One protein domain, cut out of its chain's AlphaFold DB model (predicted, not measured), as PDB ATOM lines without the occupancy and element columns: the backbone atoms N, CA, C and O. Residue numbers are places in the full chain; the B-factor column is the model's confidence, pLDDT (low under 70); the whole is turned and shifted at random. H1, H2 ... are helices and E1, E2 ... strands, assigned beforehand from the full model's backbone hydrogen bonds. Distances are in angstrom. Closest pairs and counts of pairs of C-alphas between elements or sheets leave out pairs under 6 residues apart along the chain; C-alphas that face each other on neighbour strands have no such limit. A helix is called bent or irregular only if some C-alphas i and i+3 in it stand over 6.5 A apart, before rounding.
ATOM      1  N   PRO A   2     -24.690  15.588   1.621       56.81
ATOM      2  CA  PRO A   2     -26.127  15.786   1.781       56.81
ATOM      3  C   PRO A   2     -26.391  17.227   2.236       56.81
ATOM      4  O   PRO A   2     -25.576  17.828   2.937       56.81
ATOM      5  N   LYS A   3     -27.484  17.813   1.755       76.81
ATOM      6  CA  LYS A   3     -27.884  19.175   2.108       76.81
ATOM      7  C   LYS A   3     -28.355  19.175   3.563       76.81
ATOM      8  O   LYS A   3     -29.158  18.337   3.946       76.81
ATOM      9  N   GLU A   4     -27.855  20.088   4.383       82.00
ATOM     10  CA  GLU A   4     -28.286  20.185   5.782       82.00
ATOM     11  C   GLU A   4     -29.702  20.788   5.880       82.00
ATOM     12  O   GLU A   4     -29.980  21.780   5.189       82.00
ATOM     13  N   PRO A   5     -30.593  20.254   6.742       83.50
ATOM     14  CA  PRO A   5     -31.889  20.863   7.010       83.50
ATOM     15  C   PRO A   5     -31.742  22.294   7.535       83.50
ATOM     16  O   PRO A   5     -30.923  22.586   8.412       83.50
ATOM     17  N   VAL A   6     -32.574  23.210   7.036       87.56
ATOM     18  CA  VAL A   6     -32.521  24.613   7.463       87.56
ATOM     19  C   VAL A   6     -33.320  24.789   8.755       87.56
ATOM     20  O   VAL A   6     -34.551  24.854   8.722       87.56
ATOM     21  N   ILE A   7     -32.614  24.910   9.882       91.81
ATOM     22  CA  ILE A   7     -33.200  25.143  11.209       91.81
ATOM     23  C   ILE A   7     -33.071  26.616  11.600       91.81
ATOM     24  O   ILE A   7     -31.973  27.169  11.632       91.81
ATOM     25  N   GLU A   8     -34.189  27.255  11.938       91.94
ATOM     26  CA  GLU A   8     -34.224  28.656  12.357       91.94
ATOM     27  C   GLU A   8     -34.840  28.823  13.742       91.94
ATOM     28  O   GLU A   8     -35.996  28.465  13.971       91.94
ATOM     29  N   ARG A   9     -34.089  29.447  14.652       90.19
ATOM     30  CA  ARG A   9     -34.571  29.820  15.984       90.19
ATOM     31  C   ARG A   9     -35.170  31.228  15.965       90.19
ATOM     32  O   ARG A   9     -34.645  32.134  15.318       90.19
ATOM     33  N   GLY A  10     -36.294  31.396  16.648       84.25
ATOM     34  CA  GLY A  10     -36.971  32.676  16.819       84.25
ATOM     35  C   GLY A  10     -36.526  33.430  18.063       84.25
ATOM     36  O   GLY A  10     -35.762  32.923  18.882       84.25
ATOM     37  N   ILE A  11     -37.034  34.656  18.193       76.00
ATOM     38  CA  ILE A  11     -36.807  35.531  19.344       76.00
ATOM     39  C   ILE A  11     -38.089  35.538  20.194       76.00
ATOM     40  O   ILE A  11     -39.179  35.654  19.622       76.00
ATOM     41  N   PRO A  12     -37.990  35.424  21.531       71.69
ATOM     42  CA  PRO A  12     -39.151  35.478  22.412       71.69
ATOM     43  C   PRO A  12     -39.896  36.818  22.315       71.69
ATOM     44  O   PRO A  12     -39.297  37.878  22.134       71.69
ATOM     45  N   PHE A  13     -41.217  36.772  22.479       78.56
ATOM     46  CA  PHE A  13     -42.092  37.942  22.550       78.56
ATOM     47  C   PHE A  13     -42.967  37.868  23.814       78.56
ATOM     48  O   PHE A  13     -43.981  37.157  23.822       78.56
ATOM     49  N   PRO A  14     -42.617  38.613  24.878       80.62
ATOM     50  CA  PRO A  14     -43.099  38.337  26.231       80.62
ATOM     51  C   PRO A  14     -44.624  38.281  26.419       80.62
ATOM     52  O   PRO A  14     -45.083  37.331  27.053       80.62
ATOM     53  N   PRO A  15     -45.440  39.212  25.874       82.12
ATOM     54  CA  PRO A  15     -46.884  39.195  26.123       82.12
ATOM     55  C   PRO A  15     -47.567  37.929  25.608       82.12
ATOM     56  O   PRO A  15     -48.438  37.361  26.263       82.12
ATOM     57  N   ILE A  16     -47.153  37.469  24.431       78.38
ATOM     58  CA  ILE A  16     -47.774  36.309  23.801       78.38
ATOM     59  C   ILE A  16     -47.167  35.015  24.330       78.38
ATOM     60  O   ILE A  16     -47.875  34.033  24.540       78.38
ATOM     61  N   ASP A  17     -45.874  35.032  24.632       80.56
ATOM     62  CA  ASP A  17     -45.225  33.898  25.270       80.56
ATOM     63  C   ASP A  17     -45.801  33.639  26.670       80.56
ATOM     64  O   ASP A  17     -45.875  32.484  27.075       80.56
ATOM     65  N   LEU A  18     -46.264  34.669  27.390       84.69
ATOM     66  CA  LEU A  18     -46.977  34.507  28.659       84.69
ATOM     67  C   LEU A  18     -48.322  33.793  28.475       84.69
ATOM     68  O   LEU A  18     -48.578  32.806  29.162       84.69
ATOM     69  N   LEU A  19     -49.162  34.255  27.543       84.12
ATOM     70  CA  LEU A  19     -50.451  33.613  27.259       84.12
ATOM     71  C   LEU A  19     -50.258  32.148  26.851       84.12
ATOM     72  O   LEU A  19     -50.924  31.259  27.375       84.12
ATOM     73  N   ALA A  20     -49.297  31.892  25.967       83.81
ATOM     74  CA  ALA A  20     -48.993  30.541  25.533       83.81
ATOM     75  C   ALA A  20     -48.455  29.660  26.667       83.81
ATOM     76  O   ALA A  20     -48.806  28.487  26.727       83.81
ATOM     77  N   ARG A  21     -47.650  30.204  27.592       84.69
ATOM     78  CA  ARG A  21     -47.215  29.475  28.797       84.69
ATOM     79  C   ARG A  21     -48.399  29.097  29.681       84.69
ATOM     80  O   ARG A  21     -48.429  27.979  30.175       84.69
ATOM     81  N   LEU A  22     -49.371  29.993  29.863       86.19
ATOM     82  CA  LEU A  22     -50.573  29.704  30.652       86.19
ATOM     83  C   LEU A  22     -51.399  28.575  30.029       86.19
ATOM     84  O   LEU A  22     -51.816  27.665  30.738       86.19
ATOM     85  N   LEU A  23     -51.593  28.606  28.709       85.25
ATOM     86  CA  LEU A  23     -52.303  27.541  27.996       85.25
ATOM     87  C   LEU A  23     -51.519  26.222  28.014       85.25
ATOM     88  O   LEU A  23     -52.107  25.166  28.231       85.25
ATOM     89  N   ALA A  24     -50.192  26.286  27.885       87.19
ATOM     90  CA  ALA A  24     -49.325  25.117  27.955       87.19
ATOM     91  C   ALA A  24     -49.411  24.388  29.305       87.19
ATOM     92  O   ALA A  24     -49.258  23.174  29.320       87.19
ATOM     93  N   LEU A  25     -49.698  25.069  30.425       88.69
ATOM     94  CA  LEU A  25     -49.843  24.406  31.731       88.69
ATOM     95  C   LEU A  25     -50.938  23.333  31.728       88.69
ATOM     96  O   LEU A  25     -50.775  22.294  32.366       88.69
ATOM     97  N   LEU A  26     -52.037  23.569  31.004       86.31
ATOM     98  CA  LEU A  26     -53.109  22.583  30.874       86.31
ATOM     99  C   LEU A  26     -52.618  21.356  30.109       86.31
ATOM    100  O   LEU A  26     -52.800  20.234  30.574       86.31
ATOM    101  N   ASP A  27     -51.927  21.561  28.989       86.31
ATOM    102  CA  ASP A  27     -51.387  20.465  28.183       86.31
ATOM    103  C   ASP A  27     -50.289  19.689  28.925       86.31
ATOM    104  O   ASP A  27     -50.261  18.460  28.903       86.31
ATOM    105  N   GLN A  28     -49.408  20.390  29.642       90.50
ATOM    106  CA  GLN A  28     -48.364  19.790  30.476       90.50
ATOM    107  C   GLN A  28     -48.961  18.942  31.601       90.50
ATOM    108  O   GLN A  28     -48.421  17.881  31.922       90.50
ATOM    109  N   LEU A  29     -50.076  19.386  32.189       89.69
ATOM    110  CA  LEU A  29     -50.820  18.620  33.184       89.69
ATOM    111  C   LEU A  29     -51.475  17.388  32.552       89.69
ATOM    112  O   LEU A  29     -51.338  16.290  33.089       89.69
ATOM    113  N   ILE A  30     -52.142  17.562  31.408       88.69
ATOM    114  CA  ILE A  30     -52.803  16.484  30.666       88.69
ATOM    115  C   ILE A  30     -51.798  15.406  30.263       88.69
ATOM    116  O   ILE A  30     -52.095  14.225  30.411       88.69
ATOM    117  N   LEU A  31     -50.612  15.780  29.784       89.50
ATOM    118  CA  LEU A  31     -49.586  14.843  29.319       89.50
ATOM    119  C   LEU A  31     -48.604  14.406  30.417       89.50
ATOM    120  O   LEU A  31     -47.767  13.538  30.172       89.50
ATOM    121  N   TRP A  32     -48.700  14.971  31.623       91.44
ATOM    122  CA  TRP A  32     -47.727  14.797  32.710       91.44
ATOM    123  C   TRP A  32     -46.272  15.047  32.283       91.44
ATOM    124  O   TRP A  32     -45.362  14.306  32.662       91.44
ATOM    125  N   ASN A  33     -46.037  16.096  31.494       91.12
ATOM    126  CA  ASN A  33     -44.704  16.425  30.999       91.12
ATOM    127  C   ASN A  33     -44.480  17.940  30.939       91.12
ATOM    128  O   ASN A  33     -45.108  18.633  30.148       91.12
ATOM    129  N   SER A  34     -43.542  18.450  31.740       87.12
ATOM    130  CA  SER A  34     -43.225  19.882  31.821       87.12
ATOM    131  C   SER A  34     -42.375  20.415  30.663       87.12
ATOM    132  O   SER A  34     -42.257  21.630  30.504       87.12
ATOM    133  N   LYS A  35     -41.765  19.540  29.851       87.94
ATOM    134  CA  LYS A  35     -40.992  19.943  28.667       87.94
ATOM    135  C   LYS A  35     -41.872  20.175  27.437       87.94
ATOM    136  O   LYS A  35     -41.425  20.796  26.472       87.94
ATOM    137  N   PHE A  36     -43.122  19.720  27.482       88.06
ATOM    138  CA  PHE A  36     -44.097  19.971  26.431       88.06
ATOM    139  C   PHE A  36     -44.430  21.466  26.362       88.06
ATOM    140  O   PHE A  36     -44.735  22.087  27.383       88.06
ATOM    141  N   LYS A  37     -44.320  22.060  25.169       86.88
ATOM    142  CA  LYS A  37     -44.557  23.487  24.887       86.88
ATOM    143  C   LYS A  37     -43.792  24.451  25.806       86.88
ATOM    144  O   LYS A  37     -44.240  25.569  26.072       86.88
ATOM    145  N   ASN A  38     -42.629  24.039  26.313       83.56
ATOM    146  CA  ASN A  38     -41.830  24.844  27.243       83.56
ATOM    147  C   ASN A  38     -41.123  26.037  26.565       83.56
ATOM    148  O   ASN A  38     -40.559  26.889  27.259       83.56
ATOM    149  N   ARG A  39     -41.159  26.103  25.223       83.31
ATOM    150  CA  ARG A  39     -40.548  27.141  24.377       83.31
ATOM    151  C   ARG A  39     -39.035  27.283  24.567       83.31
ATOM    152  O   ARG A  39     -38.451  28.298  24.197       83.31
ATOM    153  N   SER A  40     -38.385  26.262  25.113       87.56
ATOM    154  CA  SER A  40     -36.949  26.222  25.375       87.56
ATOM    155  C   SER A  40     -36.388  24.906  24.857       87.56
ATOM    156  O   SER A  40     -36.154  23.977  25.621       87.56
ATOM    157  N   VAL A  41     -36.194  24.846  23.542       92.06
ATOM    158  CA  VAL A  41     -35.803  23.627  22.829       92.06
ATOM    159  C   VAL A  41     -34.281  23.504  22.807       92.06
ATOM    160  O   VAL A  41     -33.587  24.402  22.308       92.06
ATOM    161  N   SER A  42     -33.768  22.405  23.356       94.56
ATOM    162  CA  SER A  42     -32.339  22.099  23.423       94.56
ATOM    163  C   SER A  42     -31.765  21.742  22.049       94.56
ATOM    164  O   SER A  42     -32.489  21.355  21.130       94.56
ATOM    165  N   ASP A  43     -30.448  21.883  21.890       95.38
ATOM    166  CA  ASP A  43     -29.765  21.434  20.671       95.38
ATOM    167  C   ASP A  43     -29.803  19.907  20.521       95.38
ATOM    168  O   ASP A  43     -29.871  19.422  19.399       95.38
ATOM    169  N   GLU A  44     -29.841  19.162  21.630       95.38
ATOM    170  CA  GLU A  44     -30.004  17.702  21.645       95.38
ATOM    171  C   GLU A  44     -31.327  17.278  20.994       95.38
ATOM    172  O   GLU A  44     -31.334  16.469  20.068       95.38
ATOM    173  N   THR A  45     -32.444  17.893  21.398       97.00
ATOM    174  CA  THR A  45     -33.754  17.648  20.777       97.00
ATOM    175  C   THR A  45     -33.729  17.948  19.276       97.00
ATOM    176  O   THR A  45     -34.213  17.152  18.471       97.00
ATOM    177  N   LEU A  46     -33.136  19.077  18.870       96.69
ATOM    178  CA  LEU A  46     -33.040  19.438  17.450       96.69
ATOM    179  C   LEU A  46     -32.104  18.526  16.664       96.69
ATOM    180  O   LEU A  46     -32.287  18.371  15.459       96.69
ATOM    181  N   GLU A  47     -31.115  17.932  17.318       96.88
ATOM    182  CA  GLU A  47     -30.194  16.997  16.694       96.88
ATOM    183  C   GLU A  47     -30.883  15.676  16.333       96.88
ATOM    184  O   GLU A  47     -30.664  15.171  15.234       96.88
ATOM    185  N   HIS A  48     -31.793  15.168  17.171       98.19
ATOM    186  CA  HIS A  48     -32.632  14.020  16.798       98.19
ATOM    187  C   HIS A  48     -33.482  14.312  15.558       98.19
ATOM    188  O   HIS A  48     -33.509  13.513  14.623       98.19
ATOM    189  N   LEU A  49     -34.128  15.483  15.510       98.06
ATOM    190  CA  LEU A  49     -34.891  15.890  14.330       98.06
ATOM    191  C   LEU A  49     -33.986  16.048  13.101       98.06
ATOM    192  O   LEU A  49     -34.335  15.579  12.022       98.06
ATOM    193  N   ARG A  50     -32.814  16.678  13.245       97.38
ATOM    194  CA  ARG A  50     -31.855  16.850  12.146       97.38
ATOM    195  C   ARG A  50     -31.447  15.504  11.553       97.38
ATOM    196  O   ARG A  50     -31.555  15.339  10.340       97.38
ATOM    197  N   ARG A  51     -31.019  14.553  12.390       97.12
ATOM    198  CA  ARG A  51     -30.634  13.204  11.944       97.12
ATOM    199  C   ARG A  51     -31.786  12.506  11.242       97.12
ATOM    200  O   ARG A  51     -31.607  12.045  10.121       97.12
ATOM    201  N   PHE A  52     -32.979  12.541  11.840       98.06
ATOM    202  CA  PHE A  52     -34.179  11.981  11.227       98.06
ATOM    203  C   PHE A  52     -34.432  12.559   9.824       98.06
ATOM    204  O   PHE A  52     -34.668  11.806   8.882       98.06
ATOM    205  N   LEU A  53     -34.362  13.883   9.650       97.81
ATOM    206  CA  LEU A  53     -34.589  14.513   8.346       97.81
ATOM    207  C   LEU A  53     -33.517  14.123   7.319       97.81
ATOM    208  O   LEU A  53     -33.852  13.893   6.162       97.81
ATOM    209  N   ILE A  54     -32.250  14.024   7.727       96.62
ATOM    210  CA  ILE A  54     -31.148  13.618   6.841       96.62
ATOM    211  C   ILE A  54     -31.310  12.159   6.400       96.62
ATOM    212  O   ILE A  54     -31.226  11.873   5.209       96.62
ATOM    213  N   GLU A  55     -31.581  11.249   7.336       96.38
ATOM    214  CA  GLU A  55     -31.754   9.812   7.074       96.38
ATOM    215  C   GLU A  55     -32.941   9.501   6.157       96.38
ATOM    216  O   GLU A  55     -32.954   8.469   5.493       96.38
ATOM    217  N   ASN A  56     -33.934  10.392   6.119       96.56
ATOM    218  CA  ASN A  56     -35.121  10.260   5.278       96.56
ATOM    219  C   ASN A  56     -35.091  11.188   4.049       96.56
ATOM    220  O   ASN A  56     -36.114  11.343   3.396       96.56
ATOM    221  N   GLU A  57     -33.947  11.813   3.743       95.56
ATOM    222  CA  GLU A  57     -33.748  12.700   2.581       95.56
ATOM    223  C   GLU A  57     -34.649  13.958   2.558       95.56
ATOM    224  O   GLU A  57     -34.768  14.656   1.553       95.56
ATOM    225  N   LEU A  58     -35.195  14.352   3.710       94.75
ATOM    226  CA  LEU A  58     -36.144  15.459   3.895       94.75
ATOM    227  C   LEU A  58     -35.459  16.829   4.055       94.75
ATOM    228  O   LEU A  58     -35.873  17.682   4.839       94.75
ATOM    229  N   THR A  59     -34.380  17.061   3.315       88.00
ATOM    230  CA  THR A  59     -33.480  18.215   3.523       88.00
ATOM    231  C   THR A  59     -34.066  19.565   3.077       88.00
ATOM    232  O   THR A  59     -33.569  20.625   3.464       88.00
ATOM    233  N   ASP A  60     -35.151  19.546   2.298       90.75
ATOM    234  CA  ASP A  60     -35.892  20.741   1.870       90.75
ATOM    235  C   ASP A  60     -36.951  21.212   2.885       90.75
ATOM    236  O   ASP A  60     -37.422  22.363   2.819       90.75
ATOM    237  N   VAL A  61     -37.280  20.354   3.860       94.06
ATOM    238  CA  VAL A  61     -38.197  20.673   4.957       94.06
ATOM    239  C   VAL A  61     -37.577  21.767   5.818       94.06
ATOM    240  O   VAL A  61     -36.424  21.696   6.252       94.06
ATOM    241  N   LYS A  62     -38.349  22.820   6.082       95.12
ATOM    242  CA  LYS A  62     -37.917  23.910   6.963       95.12
ATOM    243  C   LYS A  62     -38.242  23.569   8.402       95.12
ATOM    244  O   LYS A  62     -39.383  23.232   8.693       95.12
ATOM    245  N   VAL A  63     -37.300  23.773   9.315       95.75
ATOM    246  CA  VAL A  63     -37.565  23.656  10.753       95.75
ATOM    247  C   VAL A  63     -37.538  25.044  11.380       95.75
ATOM    248  O   VAL A  63     -36.575  25.799  11.222       95.75
ATOM    249  N   ARG A  64     -38.600  25.397  12.100       93.12
ATOM    250  CA  ARG A  64     -38.721  26.655  12.841       93.12
ATOM    251  C   ARG A  64     -38.916  26.364  14.315       93.12
ATOM    252  O   ARG A  64     -39.813  25.625  14.691       93.12
ATOM    253  N   VAL A  65     -38.096  26.985  15.149       92.62
ATOM    254  CA  VAL A  65     -38.077  26.765  16.595       92.62
ATOM    255  C   VAL A  65     -38.463  28.066  17.276       92.62
ATOM    256  O   VAL A  65     -37.708  29.036  17.215       92.62
ATOM    257  N   ASN A  66     -39.638  28.114  17.907       85.81
ATOM    258  CA  ASN A  66     -40.167  29.319  18.562       85.81
ATOM    259  C   ASN A  66     -40.166  30.582  17.671       85.81
ATOM    260  O   ASN A  66     -39.960  31.692  18.168       85.81
ATOM    261  N   ARG A  67     -40.344  30.439  16.349       81.88
ATOM    262  CA  ARG A  67     -40.202  31.545  15.388       81.88
ATOM    263  C   ARG A  67     -41.486  31.846  14.631       81.88
ATOM    264  O   ARG A  67     -41.853  31.108  13.724       81.88
ATOM    265  N   LEU A  68     -42.010  33.052  14.849       75.56
ATOM    266  CA  LEU A  68     -42.997  33.646  13.956       75.56
ATOM    267  C   LEU A  68     -42.305  34.241  12.720       75.56
ATOM    268  O   LEU A  68     -41.487  35.154  12.832       75.56
ATOM    269  N   ALA A  69     -42.648  33.743  11.534       81.44
ATOM    270  CA  ALA A  69     -42.086  34.218  10.271       81.44
ATOM    271  C   ALA A  69     -43.173  34.360   9.195       81.44
ATOM    272  O   ALA A  69     -43.129  33.680   8.176       81.44
ATOM    273  N   LEU A  70     -44.151  35.245   9.430       84.50
ATOM    274  CA  LEU A  70     -45.336  35.430   8.572       84.50
ATOM    275  C   LEU A  70     -44.984  35.541   7.079       84.50
ATOM    276  O   LEU A  70     -45.448  34.747   6.266       84.50
ATOM    277  N   ALA A  71     -44.125  36.499   6.719       88.12
ATOM    278  CA  ALA A  71     -43.753  36.745   5.326       88.12
ATOM    279  C   ALA A  71     -43.065  35.532   4.681       88.12
ATOM    280  O   ALA A  71     -43.337  35.202   3.529       88.12
ATOM    281  N   ASP A  72     -42.207  34.839   5.431       89.25
ATOM    282  CA  ASP A  72     -41.491  33.663   4.937       89.25
ATOM    283  C   ASP A  72     -42.412  32.435   4.823       89.25
ATOM    284  O   ASP A  72     -42.235  31.612   3.931       89.25
ATOM    285  N   GLN A  73     -43.442  32.326   5.667       90.19
ATOM    286  CA  GLN A  73     -44.482  31.299   5.550       90.19
ATOM    287  C   GLN A  73     -45.311  31.481   4.283       90.19
ATOM    288  O   GLN A  73     -45.462  30.532   3.522       90.19
ATOM    289  N   TYR A  74     -45.774  32.700   3.996       93.31
ATOM    290  CA  TYR A  74     -46.482  32.964   2.741       93.31
ATOM    291  C   TYR A  74     -45.566  32.819   1.526       93.31
ATOM    292  O   TYR A  74     -45.974  32.246   0.519       93.31
ATOM    293  N   ARG A  75     -44.303  33.256   1.614       93.81
ATOM    294  CA  ARG A  75     -43.321  32.995   0.555       93.81
ATOM    295  C   ARG A  75     -43.207  31.492   0.292       93.81
ATOM    296  O   ARG A  75     -43.361  31.082  -0.854       93.81
ATOM    297  N   ARG A  76     -43.000  30.682   1.338       92.62
ATOM    298  CA  ARG A  76     -42.918  29.218   1.217       92.62
ATOM    299  C   ARG A  76     -44.201  28.609   0.671       92.62
ATOM    300  O   ARG A  76     -44.097  27.763  -0.206       92.62
ATOM    301  N   LEU A  77     -45.375  29.068   1.106       94.19
ATOM    302  CA  LEU A  77     -46.666  28.634   0.567       94.19
ATOM    303  C   LEU A  77     -46.695  28.755  -0.958       94.19
ATOM    304  O   LEU A  77     -47.059  27.806  -1.645       94.19
ATOM    305  N   PHE A  78     -46.278  29.903  -1.498       93.19
ATOM    306  CA  PHE A  78     -46.310  30.137  -2.940       93.19
ATOM    307  C   PHE A  78     -45.154  29.472  -3.698       93.19
ATOM    308  O   PHE A  78     -45.326  29.139  -4.873       93.19
ATOM    309  N   THR A  79     -44.018  29.203  -3.046       91.25
ATOM    310  CA  THR A  79     -42.867  28.512  -3.656       91.25
ATOM    311  C   THR A  79     -42.858  26.993  -3.457       91.25
ATOM    312  O   THR A  79     -41.997  26.328  -4.025       91.25
ATOM    313  N   ASN A  80     -43.772  26.423  -2.664       90.50
ATOM    314  CA  ASN A  80     -43.794  24.989  -2.372       90.50
ATOM    315  C   ASN A  80     -44.241  24.171  -3.594       90.50
ATOM    316  O   ASN A  80     -45.435  24.004  -3.846       90.50
ATOM    317  N   GLY A  81     -43.266  23.629  -4.328       86.56
ATOM    318  CA  GLY A  81     -43.471  22.827  -5.536       86.56
ATOM    319  C   GLY A  81     -44.335  21.576  -5.344       86.56
ATOM    320  O   GLY A  81     -44.991  21.168  -6.298       86.56
ATOM    321  N   LYS A  82     -44.407  21.024  -4.124       87.00
ATOM    322  CA  LYS A  82     -45.139  19.782  -3.802       87.00
ATOM    323  C   LYS A  82     -46.662  19.947  -3.817       87.00
ATOM    324  O   LYS A  82     -47.412  18.976  -3.846       87.00
ATOM    325  N   ILE A  83     -47.146  21.188  -3.781       90.06
ATOM    326  CA  ILE A  83     -48.572  21.505  -3.690       90.06
ATOM    327  C   ILE A  83     -49.034  22.090  -5.016       90.06
ATOM    328  O   ILE A  83     -48.420  23.025  -5.516       90.06
ATOM    329  N   PHE A  84     -50.136  21.606  -5.585       88.94
ATOM    330  CA  PHE A  84     -50.705  22.219  -6.787       88.94
ATOM    331  C   PHE A  84     -51.137  23.675  -6.526       88.94
ATOM    332  O   PHE A  84     -51.671  23.993  -5.464       88.94
ATOM    333  N   PHE A  85     -50.933  24.571  -7.496       88.00
ATOM    334  CA  PHE A  85     -51.107  26.018  -7.313       88.00
ATOM    335  C   PHE A  85     -52.491  26.427  -6.778       88.00
ATOM    336  O   PHE A  85     -52.565  27.263  -5.878       88.00
ATOM    337  N   LEU A  86     -53.583  25.804  -7.245       88.75
ATOM    338  CA  LEU A  86     -54.927  26.115  -6.731       88.75
ATOM    339  C   LEU A  86     -55.085  25.760  -5.245       88.75
ATOM    340  O   LEU A  86     -55.753  26.484  -4.506       88.75
ATOM    341  N   PHE A  87     -54.420  24.698  -4.779       89.69
ATOM    342  CA  PHE A  87     -54.414  24.342  -3.363       89.69
ATOM    343  C   PHE A  87     -53.575  25.309  -2.525       89.69
ATOM    344  O   PHE A  87     -53.862  25.479  -1.346       89.69
ATOM    345  N   ARG A  88     -52.593  26.004  -3.111       88.88
ATOM    346  CA  ARG A  88     -51.848  27.063  -2.408       88.88
ATOM    347  C   ARG A  88     -52.730  28.291  -2.162       88.88
ATOM    348  O   ARG A  88     -52.711  28.828  -1.061       88.88
ATOM    349  N   ILE A  89     -53.509  28.713  -3.165       87.62
ATOM    350  CA  ILE A  89     -54.342  29.926  -3.080       87.62
ATOM    351  C   ILE A  89     -55.497  29.756  -2.103       87.62
ATOM    352  O   ILE A  89     -55.705  30.623  -1.262       87.62
ATOM    353  N   PHE A  90     -56.278  28.684  -2.244       86.50
ATOM    354  CA  PHE A  90     -57.501  28.537  -1.461       86.50
ATOM    355  C   PHE A  90     -57.187  27.893  -0.104       86.50
ATOM    356  O   PHE A  90     -56.910  28.623   0.848       86.50
ATOM    357  N   PRO A  91     -57.159  26.555   0.030       87.81
ATOM    358  CA  PRO A  91     -57.009  25.927   1.335       87.81
ATOM    359  C   PRO A  91     -55.663  26.249   1.987       87.81
ATOM    360  O   PRO A  91     -55.614  26.484   3.188       87.81
ATOM    361  N   GLY A  92     -54.585  26.343   1.208       86.19
ATOM    362  CA  GLY A  92     -53.252  26.627   1.723       86.19
ATOM    363  C   GLY A  92     -53.129  28.001   2.371       86.19
ATOM    364  O   GLY A  92     -52.531  28.104   3.442       86.19
ATOM    365  N   PHE A  93     -53.737  29.042   1.796       91.00
ATOM    366  CA  PHE A  93     -53.751  30.373   2.403       91.00
ATOM    367  C   PHE A  93     -54.533  30.380   3.719       91.00
ATOM    368  O   PHE A  93     -54.029  30.887   4.723       91.00
ATOM    369  N   PHE A  94     -55.730  29.781   3.743       89.44
ATOM    370  CA  PHE A  94     -56.556  29.710   4.953       89.44
ATOM    371  C   PHE A  94     -55.872  28.909   6.061       89.44
ATOM    372  O   PHE A  94     -55.723  29.420   7.169       89.44
ATOM    373  N   VAL A  95     -55.402  27.695   5.760       86.38
ATOM    374  CA  VAL A  95     -54.722  26.828   6.733       86.38
ATOM    375  C   VAL A  95     -53.455  27.497   7.246       86.38
ATOM    376  O   VAL A  95     -53.290  27.604   8.452       86.38
ATOM    377  N   THR A  96     -52.606  28.046   6.370       88.44
ATOM    378  CA  THR A  96     -51.378  28.736   6.799       88.44
ATOM    379  C   THR A  96     -51.687  29.933   7.699       88.44
ATOM    380  O   THR A  96     -51.032  30.116   8.721       88.44
ATOM    381  N   THR A  97     -52.708  30.725   7.369       88.81
ATOM    382  CA  THR A  97     -53.112  31.882   8.186       88.81
ATOM    383  C   THR A  97     -53.635  31.450   9.556       88.81
ATOM    384  O   THR A  97     -53.226  32.011  10.572       88.81
ATOM    385  N   LEU A  98     -54.502  30.434   9.601       85.44
ATOM    386  CA  LEU A  98     -55.009  29.885  10.856       85.44
ATOM    387  C   LEU A  98     -53.871  29.299  11.692       85.44
ATOM    388  O   LEU A  98     -53.757  29.637  12.867       85.44
ATOM    389  N   SER A  99     -52.990  28.498  11.091       84.00
ATOM    390  CA  SER A  99     -51.816  27.931  11.756       84.00
ATOM    391  C   SER A  99     -50.936  29.012  12.371       84.00
ATOM    392  O   SER A  99     -50.555  28.875  13.522       84.00
ATOM    393  N   LEU A 100     -50.690  30.128  11.682       83.69
ATOM    394  CA  LEU A 100     -49.911  31.250  12.219       83.69
ATOM    395  C   LEU A 100     -50.553  31.896  13.459       83.69
ATOM    396  O   LEU A 100     -49.846  32.308  14.381       83.69
ATOM    397  N   ILE A 101     -51.884  31.987  13.496       80.69
ATOM    398  CA  ILE A 101     -52.627  32.502  14.655       80.69
ATOM    399  C   ILE A 101     -52.577  31.487  15.805       80.69
ATOM    400  O   ILE A 101     -52.265  31.850  16.939       80.69
ATOM    401  N   PHE A 102     -52.850  30.214  15.515       78.38
ATOM    402  CA  PHE A 102     -52.864  29.152  16.518       78.38
ATOM    403  C   PHE A 102     -51.477  28.895  17.096       78.38
ATOM    404  O   PHE A 102     -51.346  28.861  18.311       78.38
ATOM    405  N   GLU A 103     -50.438  28.832  16.267       78.12
ATOM    406  CA  GLU A 103     -49.029  28.762  16.668       78.12
ATOM    407  C   GLU A 103     -48.712  29.790  17.754       78.12
ATOM    408  O   GLU A 103     -48.059  29.512  18.762       78.12
ATOM    409  N   ARG A 104     -49.220  31.004  17.553       71.50
ATOM    410  CA  ARG A 104     -48.945  32.130  18.423       71.50
ATOM    411  C   ARG A 104     -49.619  31.981  19.785       71.50
ATOM    412  O   ARG A 104     -49.008  32.329  20.793       71.50
ATOM    413  N   ILE A 105     -50.831  31.437  19.812       73.81
ATOM    414  CA  ILE A 105     -51.644  31.282  21.020       73.81
ATOM    415  C   ILE A 105     -51.290  29.990  21.764       73.81
ATOM    416  O   ILE A 105     -51.043  30.023  22.964       73.81
ATOM    417  N   THR A 106     -51.248  28.857  21.068       75.94
ATOM    418  CA  THR A 106     -51.183  27.524  21.677       75.94
ATOM    419  C   THR A 106     -49.774  26.958  21.758       75.94
ATOM    420  O   THR A 106     -49.586  26.002  22.509       75.94
ATOM    421  N   ALA A 107     -48.810  27.511  21.007       79.94
ATOM    422  CA  ALA A 107     -47.430  27.024  20.935       79.94
ATOM    423  C   ALA A 107     -47.325  25.504  20.735       79.94
ATOM    424  O   ALA A 107     -46.483  24.866  21.356       79.94
ATOM    425  N   GLY A 108     -48.236  24.906  19.964       85.00
ATOM    426  CA  GLY A 108     -48.161  23.485  19.635       85.00
ATOM    427  C   GLY A 108     -47.120  23.213  18.574       85.00
ATOM    428  O   GLY A 108     -46.981  24.007  17.648       85.00
ATOM    429  N   ASP A 109     -46.393  22.113  18.731       92.38
ATOM    430  CA  ASP A 109     -45.598  21.533  17.658       92.38
ATOM    431  C   ASP A 109     -46.543  21.064  16.544       92.38
ATOM    432  O   ASP A 109     -47.633  20.567  16.835       92.38
ATOM    433  N   TYR A 110     -46.181  21.321  15.287       93.19
ATOM    434  CA  TYR A 110     -46.948  20.851  14.131       93.19
ATOM    435  C   TYR A 110     -46.132  20.921  12.836       93.19
ATOM    436  O   TYR A 110     -45.317  21.826  12.625       93.19
ATOM    437  N   TYR A 111     -46.437  20.023  11.906       94.88
ATOM    438  CA  TYR A 111     -46.047  20.118  10.506       94.88
ATOM    439  C   TYR A 111     -47.142  20.786   9.659       94.88
ATOM    440  O   TYR A 111     -48.308  20.378   9.666       94.88
ATOM    441  N   ASN A 112     -46.758  21.806   8.886       93.75
ATOM    442  CA  ASN A 112     -47.605  22.437   7.880       93.75
ATOM    443  C   ASN A 112     -47.272  21.891   6.479       93.75
ATOM    444  O   ASN A 112     -46.251  22.285   5.900       93.75
ATOM    445  N   PRO A 113     -48.150  21.065   5.878       93.31
ATOM    446  CA  PRO A 113     -47.902  20.492   4.559       93.31
ATOM    447  C   PRO A 113     -47.923  21.528   3.430       93.31
ATOM    448  O   PRO A 113     -47.271  21.344   2.404       93.31
ATOM    449  N   PHE A 114     -48.631  22.648   3.602       93.19
ATOM    450  CA  PHE A 114     -48.730  23.674   2.565       93.19
ATOM    451  C   PHE A 114     -47.450  24.501   2.432       93.19
ATOM    452  O   PHE A 114     -47.120  24.946   1.333       93.19
ATOM    453  N   THR A 115     -46.697  24.672   3.518       93.50
ATOM    454  CA  THR A 115     -45.434  25.432   3.527       93.50
ATOM    455  C   THR A 115     -44.196  24.553   3.668       93.50
ATOM    456  O   THR A 115     -43.084  25.087   3.720       93.50
ATOM    457  N   ASP A 116     -44.376  23.232   3.730       94.00
ATOM    458  CA  ASP A 116     -43.325  22.237   3.966       94.00
ATOM    459  C   ASP A 116     -42.427  22.649   5.145       94.00
ATOM    460  O   ASP A 116     -41.227  22.922   5.003       94.00
ATOM    461  N   THR A 117     -43.073  22.892   6.292       94.75
ATOM    462  CA  THR A 117     -42.434  23.441   7.492       94.75
ATOM    463  C   THR A 117     -42.852  22.682   8.741       94.75
ATOM    464  O   THR A 117     -44.038  22.559   9.024       94.75
ATOM    465  N   ILE A 118     -41.866  22.298   9.545       95.81
ATOM    466  CA  ILE A 118     -42.026  21.835  10.920       95.81
ATOM    467  C   ILE A 118     -41.872  23.019  11.883       95.81
ATOM    468  O   ILE A 118     -40.886  23.760  11.824       95.81
ATOM    469  N   HIS A 119     -42.836  23.184  12.782       94.25
ATOM    470  CA  HIS A 119     -42.823  24.176  13.852       94.25
ATOM    471  C   HIS A 119     -42.638  23.485  15.198       94.25
ATOM    472  O   HIS A 119     -43.420  22.604  15.537       94.25
ATOM    473  N   ILE A 120     -41.621  23.900  15.956       94.25
ATOM    474  CA  ILE A 120     -41.215  23.274  17.216       94.25
ATOM    475  C   ILE A 120     -41.273  24.271  18.378       94.25
ATOM    476  O   ILE A 120     -40.721  25.378  18.310       94.25
ATOM    477  N   PHE A 121     -41.880  23.824  19.473       92.31
ATOM    478  CA  PHE A 121     -42.045  24.525  20.747       92.31
ATOM    479  C   PHE A 121     -41.754  23.632  21.961       92.31
ATOM    480  O   PHE A 121     -41.539  24.162  23.058       92.31
ATOM    481  N   SER A 122     -41.742  22.308  21.788       93.56
ATOM    482  CA  SER A 122     -41.461  21.331  22.842       93.56
ATOM    483  C   SER A 122     -40.007  20.873  22.838       93.56
ATOM    484  O   SER A 122     -39.433  20.563  21.797       93.56
ATOM    485  N   ASP A 123     -39.420  20.750  24.027       95.44
ATOM    486  CA  ASP A 123     -38.097  20.146  24.211       95.44
ATOM    487  C   ASP A 123     -38.209  18.637  24.459       95.44
ATOM    488  O   ASP A 123     -37.916  18.134  25.545       95.44
ATOM    489  N   LEU A 124     -38.744  17.921  23.471       96.81
ATOM    490  CA  LEU A 124     -39.022  16.492  23.562       96.81
ATOM    491  C   LEU A 124     -38.641  15.805  22.246       96.81
ATOM    492  O   LEU A 124     -39.384  15.959  21.272       96.81
ATOM    493  N   PRO A 125     -37.550  15.012  22.207       98.25
ATOM    494  CA  PRO A 125     -37.150  14.282  21.006       98.25
ATOM    495  C   PRO A 125     -38.299  13.486  20.365       98.25
ATOM    496  O   PRO A 125     -38.485  13.611  19.155       98.25
ATOM    497  N   PRO A 126     -39.156  12.764  21.121       98.19
ATOM    498  CA  PRO A 126     -40.258  12.026  20.510       98.19
ATOM    499  C   PRO A 126     -41.294  12.888  19.797       98.19
ATOM    500  O   PRO A 126     -41.833  12.466  18.780       98.19
ATOM    501  N   VAL A 127     -41.547  14.099  20.297       97.88
ATOM    502  CA  VAL A 127     -42.509  15.032  19.693       97.88
ATOM    503  C   VAL A 127     -41.926  15.649  18.428       97.88
ATOM    504  O   VAL A 127     -42.586  15.690  17.400       97.88
ATOM    505  N   VAL A 128     -40.666  16.087  18.456       97.94
ATOM    506  CA  VAL A 128     -40.079  16.718  17.265       97.94
ATOM    507  C   VAL A 128     -39.877  15.711  16.132       97.94
ATOM    508  O   VAL A 128     -40.097  16.048  14.972       97.94
ATOM    509  N   VAL A 129     -39.524  14.461  16.456       98.56
ATOM    510  CA  VAL A 129     -39.427  13.381  15.466       98.56
ATOM    511  C   VAL A 129     -40.815  12.975  14.955       98.56
ATOM    512  O   VAL A 129     -40.935  12.670  13.774       98.56
ATOM    513  N   HIS A 130     -41.873  13.044  15.776       98.62
ATOM    514  CA  HIS A 130     -43.267  12.878  15.320       98.62
ATOM    515  C   HIS A 130     -43.629  13.889  14.227       98.62
ATOM    516  O   HIS A 130     -44.125  13.496  13.172       98.62
ATOM    517  N   GLU A 131     -43.267  15.163  14.393       98.25
ATOM    518  CA  GLU A 131     -43.460  16.161  13.328       98.25
ATOM    519  C   GLU A 131     -42.624  15.866  12.073       98.25
ATOM    520  O   GLU A 131     -43.081  16.074  10.945       98.25
ATOM    521  N   GLY A 132     -41.416  15.324  12.248       98.31
ATOM    522  CA  GLY A 132     -40.628  14.756  11.151       98.31
ATOM    523  C   GLY A 132     -41.353  13.602  10.448       98.31
ATOM    524  O   GLY A 132     -41.339  13.518   9.221       98.31
ATOM    525  N   GLY A 133     -42.045  12.752  11.207       98.31
ATOM    526  CA  GLY A 133     -42.891  11.673  10.704       98.31
ATOM    527  C   GLY A 133     -44.017  12.179   9.807       98.31
ATOM    528  O   GLY A 133     -44.237  11.610   8.739       98.31
ATOM    529  N   HIS A 134     -44.667  13.290  10.159       97.69
ATOM    530  CA  HIS A 134     -45.609  13.951   9.253       97.69
ATOM    531  C   HIS A 134     -44.929  14.459   7.980       97.69
ATOM    532  O   HIS A 134     -45.449  14.239   6.890       97.69
ATOM    533  N   ALA A 135     -43.761  15.095   8.080       97.00
ATOM    534  CA  ALA A 135     -43.039  15.530   6.887       97.00
ATOM    535  C   ALA A 135     -42.718  14.345   5.954       97.00
ATOM    536  O   ALA A 135     -42.991  14.420   4.757       97.00
ATOM    537  N   LYS A 136     -42.256  13.219   6.515       97.44
ATOM    538  CA  LYS A 136     -42.024  11.961   5.788       97.44
ATOM    539  C   LYS A 136     -43.295  11.422   5.129       97.44
ATOM    540  O   LYS A 136     -43.263  10.993   3.978       97.44
ATOM    541  N   ASP A 137     -44.413  11.447   5.849       97.06
ATOM    542  CA  ASP A 137     -45.704  10.974   5.345       97.06
ATOM    543  C   ASP A 137     -46.199  11.778   4.143       97.06
ATOM    544  O   ASP A 137     -46.778  11.220   3.216       97.06
ATOM    545  N   PHE A 138     -45.965  13.089   4.150       94.69
ATOM    546  CA  PHE A 138     -46.353  13.974   3.058       94.69
ATOM    547  C   PHE A 138     -45.394  13.913   1.873       94.69
ATOM    548  O   PHE A 138     -45.837  14.061   0.736       94.69
ATOM    549  N   ASP A 139     -44.105  13.685   2.121       93.38
ATOM    550  CA  ASP A 139     -43.087  13.608   1.073       93.38
ATOM    551  C   ASP A 139     -43.282  12.398   0.147       93.38
ATOM    552  O   ASP A 139     -43.102  12.504  -1.063       93.38
ATOM    553  N   ARG A 140     -43.776  11.275   0.687       91.44
ATOM    554  CA  ARG A 140     -44.088  10.067  -0.102       91.44
ATOM    555  C   ARG A 140     -45.335  10.180  -0.992       91.44
ATOM    556  O   ARG A 140     -45.645   9.226  -1.702       91.44
ATOM    557  N   GLN A 141     -46.092  11.277  -0.928       91.50
ATOM    558  CA  GLN A 141     -47.361  11.412  -1.652       91.50
ATOM    559  C   GLN A 141     -47.170  12.147  -2.975       91.50
ATOM    560  O   GLN A 141     -46.776  13.311  -2.999       91.50
ATOM    561  N   GLU A 142     -47.588  11.526  -4.079       84.19
ATOM    562  CA  GLU A 142     -47.562  12.160  -5.408       84.19
ATOM    563  C   GLU A 142     -48.429  13.430  -5.477       84.19
ATOM    564  O   GLU A 142     -48.130  14.370  -6.211       84.19
ATOM    565  N   SER A 143     -49.507  13.476  -4.687       85.62
ATOM    566  CA  SER A 143     -50.439  14.605  -4.613       85.62
ATOM    567  C   SER A 143     -50.514  15.193  -3.201       85.62
ATOM    568  O   SER A 143     -51.589  15.286  -2.605       85.62
ATOM    569  N   GLY A 144     -49.374  15.646  -2.665       85.88
ATOM    570  CA  GLY A 144     -49.265  16.187  -1.300       85.88
ATOM    571  C   GLY A 144     -50.324  17.243  -0.940       85.88
ATOM    572  O   GLY A 144     -50.828  17.263   0.180       85.88
ATOM    573  N   GLY A 145     -50.749  18.068  -1.903       85.88
ATOM    574  CA  GLY A 145     -51.837  19.034  -1.704       85.88
ATOM    575  C   GLY A 145     -53.221  18.405  -1.513       85.88
ATOM    576  O   GLY A 145     -53.975  18.864  -0.663       85.88
ATOM    577  N   PHE A 146     -53.554  17.349  -2.257       89.62
ATOM    578  CA  PHE A 146     -54.809  16.619  -2.055       89.62
ATOM    579  C   PHE A 146     -54.765  15.827  -0.746       89.62
ATOM    580  O   PHE A 146     -55.711  15.873   0.037       89.62
ATOM    581  N   TYR A 147     -53.630  15.188  -0.453       93.12
ATOM    582  CA  TYR A 147     -53.414  14.499   0.817       93.12
ATOM    583  C   TYR A 147     -53.554  15.440   2.028       93.12
ATOM    584  O   TYR A 147     -54.152  15.074   3.040       93.12
ATOM    585  N   ALA A 148     -53.104  16.695   1.899       91.62
ATOM    586  CA  ALA A 148     -53.291  17.724   2.926       91.62
ATOM    587  C   ALA A 148     -54.769  18.044   3.165       91.62
ATOM    588  O   ALA A 148     -55.172  18.259   4.305       91.62
ATOM    589  N   LEU A 149     -55.585  18.052   2.108       90.25
ATOM    590  CA  LEU A 149     -57.028  18.278   2.216       90.25
ATOM    591  C   LEU A 149     -57.760  17.100   2.831       90.25
ATOM    592  O   LEU A 149     -58.718  17.306   3.571       90.25
ATOM    593  N   MET A 150     -57.290  15.880   2.572       92.19
ATOM    594  CA  MET A 150     -57.877  14.685   3.164       92.19
ATOM    595  C   MET A 150     -57.820  14.703   4.691       92.19
ATOM    596  O   MET A 150     -58.681  14.091   5.302       92.19
ATOM    597  N   ARG A 151     -56.920  15.475   5.318       89.62
ATOM    598  CA  ARG A 151     -56.917  15.695   6.776       89.62
ATOM    599  C   ARG A 151     -58.243  16.270   7.311       89.62
ATOM    600  O   ARG A 151     -58.553  16.079   8.477       89.62
ATOM    601  N   ALA A 152     -59.037  16.952   6.480       87.88
ATOM    602  CA  ALA A 152     -60.367  17.441   6.859       87.88
ATOM    603  C   ALA A 152     -61.462  16.355   6.810       87.88
ATOM    604  O   ALA A 152     -62.571  16.582   7.294       87.88
ATOM    605  N   VAL A 153     -61.184  15.195   6.207       92.06
ATOM    606  CA  VAL A 153     -62.111  14.060   6.172       92.06
ATOM    607  C   VAL A 153     -62.045  13.329   7.517       92.06
ATOM    608  O   VAL A 153     -60.951  12.936   7.926       92.06
ATOM    609  N   PRO A 154     -63.186  13.105   8.202       90.12
ATOM    610  CA  PRO A 154     -63.212  12.426   9.494       90.12
ATOM    611  C   PRO A 154     -62.424  11.110   9.501       90.12
ATOM    612  O   PRO A 154     -62.675  10.224   8.685       90.12
ATOM    613  N   GLY A 155     -61.480  10.989  10.435       91.94
ATOM    614  CA  GLY A 155     -60.641   9.807  10.642       91.94
ATOM    615  C   GLY A 155     -59.353   9.760   9.815       91.94
ATOM    616  O   GLY A 155     -58.454   8.993  10.158       91.94
ATOM    617  N   MET A 156     -59.209  10.573   8.765       94.06
ATOM    618  CA  MET A 156     -57.947  10.642   8.012       94.06
ATOM    619  C   MET A 156     -56.824  11.295   8.813       94.06
ATOM    620  O   MET A 156     -55.670  10.896   8.687       94.06
ATOM    621  N   ASP A 157     -57.159  12.275   9.647       92.81
ATOM    622  CA  ASP A 157     -56.241  12.858  10.622       92.81
ATOM    623  C   ASP A 157     -55.700  11.790  11.581       92.81
ATOM    624  O   ASP A 157     -54.493  11.709  11.761       92.81
ATOM    625  N   LEU A 158     -56.551  10.898  12.101       95.25
ATOM    626  CA  LEU A 158     -56.121   9.797  12.969       95.25
ATOM    627  C   LEU A 158     -55.127   8.863  12.268       95.25
ATOM    628  O   LEU A 158     -54.133   8.469  12.862       95.25
ATOM    629  N   ILE A 159     -55.350   8.545  10.990       96.06
ATOM    630  CA  ILE A 159     -54.411   7.721  10.211       96.06
ATOM    631  C   ILE A 159     -53.055   8.427  10.064       96.06
ATOM    632  O   ILE A 159     -52.008   7.798  10.218       96.06
ATOM    633  N   GLN A 160     -53.064   9.732   9.785       95.88
ATOM    634  CA  GLN A 160     -51.840  10.533   9.669       95.88
ATOM    635  C   GLN A 160     -51.094  10.638  11.008       95.88
ATOM    636  O   GLN A 160     -49.867  10.554  11.041       95.88
ATOM    637  N   GLU A 161     -51.819  10.811  12.114       96.25
ATOM    638  CA  GLU A 161     -51.259  10.858  13.471       96.25
ATOM    639  C   GLU A 161     -50.686   9.498  13.908       96.25
ATOM    640  O   GLU A 161     -49.621   9.448  14.526       96.25
ATOM    641  N   ASP A 162     -51.336   8.385  13.551       97.25
ATOM    642  CA  ASP A 162     -50.838   7.028  13.820       97.25
ATOM    643  C   ASP A 162     -49.553   6.733  13.035       97.25
ATOM    644  O   ASP A 162     -48.584   6.206  13.594       97.25
TER     645      ASP A 162
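AT A GLANCE: This is residues 2 to 162 of the 259 residues of an uncharacterized protein of Omnitrophica bacterium RIFCSPLOWO2_12_FULL_50_11 (UniProt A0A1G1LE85). A small twisted sheet of four short strands, E1 to E4, has helices H2 and H5 side by side over one face, while the helical hairpin of H3 and long H4 grazes the sheet. H1 crosses the end of H4 beyond the strand ends, and short H6 and H7 follow H5. The printed part has 161 residues, with seven named helices and four named strands in the order E1, H1, H2, E2, H3, H4, E3, E4, H5, H6, H7; the sheet, order E1, E2, E4, E3, is mixed, and so is the class, helices and strands. The whole is compact, with a radius of gyration of the C-alphas of 15.1 A, and rounded, spanning 38 by 33 by 32 A.

IN THESE COORDINATES: The strands are E1, residues 6 to 9, from C-alpha 6 at (-32.521, 24.613, 7.463); E2, residues 62 to 65; E4, residues 117 to 120; and E3, residues 110 to 112. H2 is residues 43 to 55, 18.0 A long, and H5 residues 125 to 139, 20.8 A. H3 is residues 70 to 79. H4, residues 85 to 106, is 29.0 A long with a kink of 46 degrees near residue 92; it is neither bent nor irregular, but only just: C-alphas 88 and 91 are 6.5 A apart. H1, residues 14 to 31, is 24.6 A long. H6 is residues 144 to 150, and H7 residues 156 to 162, ending at (-50.838, 7.028, 13.820).

HOW THE PARTS SIT: E1 and E2 are parallel, with N 65 and O 8 at 2.8 A; E2 and E4 are parallel, with N 118 and O 62 at 2.8 A. The hairpin E3 and E4 is antiparallel, with N 112 and O 117 at 2.8 A. E1, H1, H2 and E2 form a strand-helix-strand unit, two parallel neighbour strands joined through helices, with a left-handed crossover. H2 and H5 are on the same face, giving two layers, helices on one face of a sheet. They touch at Thr 45 and Pro 125, closest C-alphas 4.8 A, at a shallow tilt of 27 degrees, the same way. H5 has a height over the sheet of 8.6 A. H3 and H4 touch at Leu 77 and Arg 88, closest C-alphas 6.2 A. H1 touches H4 with residues 16 to 24 alone, about perpendicular at 87 degrees, closest C-alphas Ala 20 and Ile 105, 5.3 A. H7 only just touches H5, with 3 pairs of C-alphas within 8 A, the closest His 134 and Gln 160, 7.1 A. Each O i to N i+4 pair is within hydrogen-bond range in H2, H3, H5, H6 and H7, against 12 of 14 in H1 and 15 of 18 in H4.

THE WHOLE: The farthest C-alphas, Trp 32 and Phe 85, are 41.7 A apart. The printed part has no cut; the link H1 to H2 is long. Mean pLDDT of the printed part is 89.7; only residue 2 is under 70.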